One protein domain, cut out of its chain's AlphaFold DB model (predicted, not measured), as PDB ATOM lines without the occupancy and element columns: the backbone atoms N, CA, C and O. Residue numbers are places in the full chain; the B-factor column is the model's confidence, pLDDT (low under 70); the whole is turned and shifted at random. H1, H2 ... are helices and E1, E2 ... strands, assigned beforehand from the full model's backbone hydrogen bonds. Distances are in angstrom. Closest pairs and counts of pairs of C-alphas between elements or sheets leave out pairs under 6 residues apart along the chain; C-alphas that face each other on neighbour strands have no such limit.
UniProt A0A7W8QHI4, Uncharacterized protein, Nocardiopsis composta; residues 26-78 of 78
ATOM      1  N   ASP A  26     227.432 237.708 177.800       93.00
ATOM      2  CA  ASP A  26     227.654 239.155 177.908       93.00
ATOM      3  C   ASP A  26     227.321 239.603 179.337       93.00
ATOM      4  O   ASP A  26     226.199 239.383 179.801       93.00
ATOM      5  N   ILE A  27     228.288 240.217 180.024       94.50
ATOM      6  CA  ILE A  27     228.142 240.768 181.376       94.50
ATOM      7  C   ILE A  27     228.249 242.291 181.287       94.50
ATOM      8  O   ILE A  27     229.240 242.825 180.783       94.50
ATOM      9  N   ARG A  28     227.237 242.982 181.815       96.31
ATOM     10  CA  ARG A  28     227.153 244.443 181.908       96.31
ATOM     11  C   ARG A  28     226.946 244.852 183.355       96.31
ATOM     12  O   ARG A  28     226.254 244.163 184.104       96.31
ATOM     13  N   GLY A  29     227.516 245.982 183.723       96.19
ATOM     14  CA  GLY A  29     227.375 246.564 185.044       96.19
ATOM     15  C   GLY A  29     228.455 247.600 185.284       96.19
ATOM     16  O   GLY A  29     229.120 248.045 184.343       96.19
ATOM     17  N   THR A  30     228.646 247.938 186.549       98.25
ATOM     18  CA  THR A  30     229.565 248.992 186.969       98.25
ATOM     19  C   THR A  30     230.921 248.410 187.367       98.25
ATOM     20  O   THR A  30     231.006 247.342 187.980       98.25
ATOM     21  N   ALA A  31     231.999 249.100 186.987       97.56
ATOM     22  CA  ALA A  31     233.356 248.757 187.387       97.56
ATOM     23  C   ALA A  31     233.810 249.661 188.536       97.56
ATOM     24  O   ALA A  31     233.794 250.884 188.420       97.56
ATOM     25  N   GLU A  32     234.256 249.042 189.619       97.75
ATOM     26  CA  GLU A  32     234.820 249.697 190.792       97.75
ATOM     27  C   GLU A  32     236.317 249.384 190.879       97.75
ATOM     28  O   GLU A  32     236.749 248.252 190.633       97.75
ATOM     29  N   LEU A  33     237.116 250.388 191.246       96.94
ATOM     30  CA  LEU A  33     238.540 250.222 191.521       96.94
ATOM     31  C   LEU A  33     238.757 250.083 193.023       96.94
ATOM     32  O   LEU A  33     238.346 250.938 193.802       96.94
ATOM     33  N   ILE A  34     239.425 249.004 193.414       96.56
ATOM     34  CA  ILE A  34     239.742 248.695 194.808       96.56
ATOM     35  C   ILE A  34     241.253 248.570 194.938       96.56
ATOM     36  O   ILE A  34     241.907 247.958 194.093       96.56
ATOM     37  N   GLU A  35     241.825 249.123 196.000       94.25
ATOM     38  CA  GLU A  35     243.245 248.942 196.283       94.25
ATOM     39  C   GLU A  35     243.556 247.480 196.633       94.25
ATOM     40  O   GLU A  35     242.847 246.840 197.409       94.25
ATOM     41  N   GLY A  36     244.644 246.945 196.076       89.12
ATOM     42  CA  GLY A  36     245.187 245.630 196.425       89.12
ATOM     43  C   GLY A  36     246.551 245.751 197.108       89.12
ATOM     44  O   GLY A  36     247.542 245.310 196.517       89.12
ATOM     45  N   PRO A  37     246.645 246.364 198.304       83.56
ATOM     46  CA  PRO A  37     247.917 246.781 198.898       83.56
ATOM     47  C   PRO A  37     248.861 245.620 199.241       83.56
ATOM     48  O   PRO A  37     250.072 245.806 199.235       83.56
ATOM     49  N   ASP A  38     248.336 244.420 199.491       88.56
ATOM     50  CA  ASP A  38     249.103 243.225 199.877       88.56
ATOM     51  C   ASP A  38     249.399 242.267 198.706       88.56
ATOM     52  O   ASP A  38     250.000 241.196 198.891       88.56
ATOM     53  N   LYS A  39     248.935 242.619 197.497       91.81
ATOM     54  CA  LYS A  39     248.994 241.790 196.281       91.81
ATOM     55  C   LYS A  39     248.422 240.371 196.487       91.81
ATOM     56  O   LYS A  39     248.693 239.475 195.686       91.81
ATOM     57  N   ALA A  40     247.608 240.129 197.522       92.75
ATOM     58  CA  ALA A  40     247.087 238.796 197.838       92.75
ATOM     59  C   ALA A  40     246.115 238.300 196.767       92.75
ATOM     60  O   ALA A  40     246.129 237.124 196.399       92.75
ATOM     61  N   PHE A  41     245.318 239.212 196.208       94.50
ATOM     62  CA  PHE A  41     244.431 238.895 195.094       94.50
ATOM     63  C   PHE A  41     245.198 238.432 193.849       94.50
ATOM     64  O   PHE A  41     244.799 237.456 193.217       94.50
ATOM     65  N   LEU A  42     246.329 239.078 193.536       92.69
ATOM     66  CA  LEU A  42     247.188 238.689 192.417       92.69
ATOM     67  C   LEU A  42     247.733 237.267 192.613       92.69
ATOM     68  O   LEU A  42     247.594 236.443 191.711       92.69
ATOM     69  N   ARG A  43     248.263 236.954 193.808       94.25
ATOM     70  CA  ARG A  43     248.730 235.596 194.155       94.25
ATOM     71  C   ARG A  43     247.621 234.557 194.009       94.25
ATOM     72  O   ARG A  43     247.830 233.499 193.425       94.25
ATOM     73  N   ARG A  44     246.416 234.874 194.492       95.44
ATOM     74  CA  ARG A  44     245.256 233.979 194.399       95.44
ATOM     75  C   ARG A  44     244.833 233.713 192.950       95.44
ATOM     76  O   ARG A  44     244.470 232.583 192.639       95.44
ATOM     77  N   ILE A  45     244.846 234.726 192.080       95.75
ATOM     78  CA  ILE A  45     244.519 234.550 190.659       95.75
ATOM     79  C   ILE A  45     245.591 233.729 189.950       95.75
ATOM     80  O   ILE A  45     245.222 232.796 189.248       95.75
ATOM     81  N   ALA A  46     246.876 234.034 190.144       95.38
ATOM     82  CA  ALA A  46     247.963 233.290 189.507       95.38
ATOM     83  C   ALA A  46     247.824 231.786 189.790       95.38
ATOM     84  O   ALA A  46     247.580 231.010 188.870       95.38
ATOM     85  N   ARG A  47     247.743 231.404 191.070       96.19
ATOM     86  CA  ARG A  47     247.550 229.999 191.460       96.19
ATOM     87  C   ARG A  47     246.282 229.378 190.883       96.19
ATOM     88  O   ARG A  47     246.283 228.212 190.533       96.19
ATOM     89  N   LYS A  48     245.192 230.139 190.751       96.19
ATOM     90  CA  LYS A  48     243.940 229.621 190.178       96.19
ATOM     91  C   LYS A  48     244.066 229.251 188.693       96.19
ATOM     92  O   LYS A  48     243.330 228.379 188.242       96.19
ATOM     93  N   TYR A  49     244.893 229.963 187.926       93.81
ATOM     94  CA  TYR A  49     244.946 229.821 186.466       93.81
ATOM     95  C   TYR A  49     246.219 229.157 185.948       93.81
ATOM     96  O   TYR A  49     246.200 228.642 184.834       93.81
ATOM     97  N   THR A  50     247.300 229.187 186.722       94.69
ATOM     98  CA  THR A  50     248.601 228.638 186.328       94.69
ATOM     99  C   THR A  50     249.190 227.694 187.371       94.69
ATOM    100  O   THR A  50     250.257 227.155 187.122       94.69
ATOM    101  N   ASP A  51     248.542 227.517 188.533       95.00
ATOM    102  CA  ASP A  51     249.068 226.768 189.690       95.00
ATOM    103  C   ASP A  51     250.415 227.294 190.238       95.00
ATOM    104  O   ASP A  51     251.030 226.689 191.115       95.00
ATOM    105  N   GLU A  52     250.833 228.482 189.797       94.62
ATOM    106  CA  GLU A  52     252.103 229.117 190.152       94.62
ATOM    107  C   GLU A  52     251.884 230.427 190.921       94.62
ATOM    108  O   GLU A  52     250.823 231.059 190.855       94.62
ATOM    109  N   ASP A  53     252.909 230.858 191.658       94.06
ATOM    110  CA  ASP A  53     252.948 232.208 192.216       94.06
ATOM    111  C   ASP A  53     253.390 233.233 191.159       94.06
ATOM    112  O   ASP A  53     254.218 232.930 190.301       94.06
ATOM    113  N   PRO A  54     252.887 234.475 191.231       91.94
ATOM    114  CA  PRO A  54     253.371 235.551 190.386       91.94
ATOM    115  C   PRO A  54     254.783 235.968 190.818       91.94
ATOM    116  O   PRO A  54     255.131 235.893 191.999       91.94
ATOM    117  N   SER A  55     255.570 236.496 189.879       91.50
ATOM    118  CA  SER A  55     256.860 237.118 190.190       91.50
ATOM    119  C   SER A  55     256.719 238.204 191.261       91.50
ATOM    120  O   SER A  55     255.740 238.954 191.286       91.50
ATOM    121  N   VAL A  56     257.717 238.298 192.143       90.56
ATOM    122  CA  VAL A  56     257.741 239.298 193.216       90.56
ATOM    123  C   VAL A  56     257.853 240.700 192.622       90.56
ATOM    124  O   VAL A  56     258.685 240.959 191.755       90.56
ATOM    125  N   GLU A  57     257.028 241.616 193.125       89.00
ATOM    126  CA  GLU A  57     257.031 243.022 192.725       89.00
ATOM    127  C   GLU A  57     257.467 243.922 193.883       89.00
ATOM    128  O   GLU A  57     257.044 243.657 195.015       89.00
ATOM    129  N   PRO A  58     258.185 245.032 193.622       90.94
ATOM    130  CA  PRO A  58     258.522 246.022 194.643       90.94
ATOM    131  C   PRO A  58     257.286 246.581 195.355       90.94
ATOM    132  O   PRO A  58     256.220 246.729 194.752       90.94
ATOM    133  N   ASP A  59     257.418 246.951 196.625       88.12
ATOM    134  CA  ASP A  59     256.304 247.499 197.421       88.12
ATOM    135  C   ASP A  59     255.851 248.893 196.971       88.12
ATOM    136  O   ASP A  59     254.736 249.322 197.268       88.12
ATOM    137  N   THR A  60     256.681 249.580 196.184       91.62
ATOM    138  CA  THR A  60     256.326 250.838 195.518       91.62
ATOM    139  C   THR A  60     255.301 250.646 194.397       91.62
ATOM    140  O   THR A  60     254.616 251.600 194.026       91.62
ATOM    141  N   VAL A  61     255.152 249.425 193.871       92.75
ATOM    142  CA  VAL A  61     254.175 249.113 192.824       92.75
ATOM    143  C   VAL A  61     252.798 248.916 193.450       92.75
ATOM    144  O   VAL A  61     252.553 247.960 194.191       92.75
ATOM    145  N   ARG A  62     251.870 249.814 193.110       91.44
ATOM    146  CA  ARG A  62     250.464 249.724 193.516       91.44
ATOM    147  C   ARG A  62     249.674 248.909 192.499       91.44
ATOM    148  O   ARG A  62     249.694 249.198 191.305       91.44
ATOM    149  N   ARG A  63     248.947 247.899 192.980       93.62
ATOM    150  CA  ARG A  63     248.001 247.115 192.182       93.62
ATOM    151  C   ARG A  63     246.579 247.533 192.534       93.62
ATOM    152  O   ARG A  63     246.231 247.640 193.709       93.62
ATOM    153  N   LEU A  64     245.764 247.726 191.503       95.50
ATOM    154  CA  LEU A  64     244.328 247.934 191.640       95.50
ATOM    155  C   LEU A  64     243.592 246.673 191.199       95.50
ATOM    156  O   LEU A  64     243.984 245.999 190.244       95.50
ATOM    157  N   ILE A  65     242.519 246.364 191.908       96.38
ATOM    158  CA  ILE A  65     241.582 245.299 191.592       96.38
ATOM    159  C   ILE A  65     240.387 245.953 190.913       96.38
ATOM    160  O   ILE A  65     239.733 246.816 191.495       96.38
ATOM    161  N   VAL A  66     240.089 245.514 189.693       96.62
ATOM    162  CA  VAL A  66     238.850 245.887 189.009       96.62
ATOM    163  C   VAL A  66     237.759 244.924 189.460       96.62
ATOM    164  O   VAL A  66     237.786 243.741 189.114       96.62
ATOM    165  N   ARG A  67     236.798 245.419 190.240       96.38
ATOM    166  CA  ARG A  67     235.589 244.679 190.607       96.38
ATOM    167  C   ARG A  67     234.471 245.081 189.663       96.38
ATOM    168  O   ARG A  67     234.102 246.244 189.602       96.38
ATOM    169  N   VAL A  68     233.912 244.113 188.946       96.75
ATOM    170  CA  VAL A  68     232.698 244.333 188.157       96.75
ATOM    171  C   VAL A  68     231.506 243.908 189.003       96.75
ATOM    172  O   VAL A  68     231.420 242.742 189.390       96.75
ATOM    173  N   VAL A  69     230.605 244.845 189.291       97.44
ATOM    174  CA  VAL A  69     229.305 244.579 189.915       97.44
ATOM    175  C   VAL A  69     228.293 244.390 188.785       97.44
ATOM    176  O   VAL A  69     227.959 245.359 188.101       97.44
ATOM    177  N   PRO A  70     227.855 243.151 188.503       97.00
ATOM    178  CA  PRO A  70     226.991 242.890 187.363       97.00
ATOM    179  C   PRO A  70     225.571 243.399 187.624       97.00
ATOM    180  O   PRO A  70     224.959 243.082 188.639       97.00
ATOM    181  N   GLU A  71     225.025 244.121 186.653       97.94
ATOM    182  CA  GLU A  71     223.620 244.549 186.607       97.94
ATOM    183  C   GLU A  71     222.816 243.677 185.637       97.94
ATOM    184  O   GLU A  71     221.615 243.469 185.805       97.94
ATOM    185  N   LYS A  72     223.483 243.142 184.606       95.62
ATOM    186  CA  LYS A  72     222.874 242.247 183.624       95.62
ATOM    187  C   LYS A  72     223.870 241.204 183.135       95.62
ATOM    188  O   LYS A  72     225.005 241.529 182.792       95.62
ATOM    189  N   ALA A  73     223.405 239.963 183.022       94.81
ATOM    190  CA  ALA A  73     224.104 238.880 182.343       94.81
ATOM    191  C   ALA A  73     223.173 238.239 181.306       94.81
ATOM    192  O   ALA A  73     222.021 237.930 181.608       94.81
ATOM    193  N   THR A  74     223.661 238.043 180.083       94.75
ATOM    194  CA  THR A  74     222.883 237.459 178.978       94.75
ATOM    195  C   THR A  74     223.700 236.377 178.288       94.75
ATOM    196  O   THR A  74     224.825 236.639 177.871       94.75
ATOM    197  N   GLY A  75     223.152 235.165 178.186       88.94
ATOM    198  CA  GLY A  75     223.801 234.031 177.529       88.94
ATOM    199  C   GLY A  75     223.330 233.849 176.089       88.94
ATOM    200  O   GLY A  75     222.158 234.060 175.790       88.94
ATOM    201  N   THR A  76     224.240 233.411 175.222       75.69
ATOM    202  CA  THR A  76     223.921 232.960 173.863       75.69
ATOM    203  C   THR A  76     224.397 231.526 173.702       75.69
ATOM    204  O   THR A  76     225.557 231.219 173.991       75.69
ATOM    205  N   SER A  77     223.503 230.660 173.245       74.38
ATOM    206  CA  SER A  77     223.787 229.289 172.832       74.38
ATOM    207  C   SER A  77     222.976 229.030 171.569       74.38
ATOM    208  O   SER A  77     221.747 229.027 171.644       74.38
ATOM    209  N   GLY A  78     223.664 228.926 170.431       59.69
ATOM    210  CA  GLY A  78     223.059 228.522 169.158       59.69
ATOM    211  C   GLY A  78     222.643 227.060 169.138       59.69
ATOM    212  O   GLY A  78     223.170 226.288 169.977       59.69
TER     213      GLY A  78
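What this domain is: This is residues 26 to 78 of the 78 residues of an uncharacterized protein of Nocardiopsis composta (UniProt A0A7W8QHI4). A long ribbon of two antiparallel strands, E1 and E2, makes an arch that bends near the first residues of E1 and the last part of E2; at the other end of the ribbon the helix H1 turns away to one side like the second leg of the arch. From the far end of H1 a long link, residues 51 to 63, runs back to the ribbon. The printed part has 53 residues, with one named helix and two named strands in the order E1, H1, E2, and its class is mixed, helices and strands. The sheet has the order E1 - E2. The whole is only just loose, close to extended, with a radius of gyration of the C-alphas of 14.9 A, and it is flat, spanning 45 by 25 by 11 A.

How they stand to each other: E1, residues 26 to 35, and E2, residues 64 to 77, are antiparallel neighbours, with 171 degrees between their directions. C-alphas that face each other are, for instance, those of Asp 26 and Thr 74, 5.2 A apart, and those of Glu 35 and Leu 64, 4.9 A apart. Among the backbone pairs within hydrogen-bond range are N 28 and O 72 at 2.8 A and N 34 and O 65 at 2.9 A. E1 bends by 66 degrees at residue 29, and E2 bends by 76 degrees at residue 71. A tight link of four residues joins E1 to H1, residues 40 to 50. H1 and E2 have 1 pair of C-alphas within 8 A, those of Phe 41 and Ile 65, 7.8 A apart, and their centres are 19.6 A apart. Within H1 every O i to N i+4 pair is within hydrogen-bond range.

Where its parts are: E1 has 10 residues and begins at C-alpha 26, at (227.654, 239.155, 177.908); it is 26.0 A from first to last C-alpha. H1 has 11 residues, from Ala 40, with its C-alpha at (247.087, 238.796, 197.838), to Thr 50, and is 15.4 A long. E2, the longest strand with 14 residues, measures 33.5 A and ends at C-alpha 77, at (223.787, 229.289, 172.832).

The domain as a whole: The two C-alphas farthest apart are those of Thr 60 and Gly 78, 48.0 A, while those of Asp 26 and Gly 78, the first and last printed, are 14.5 A apart. The link from H1 to E2, 13 residues, is long. The printed part has no cut, and it ends at residue 78, the chain's last. The mean pLDDT of the printed part is 92.6; one printed residue, Gly 78, is under 70.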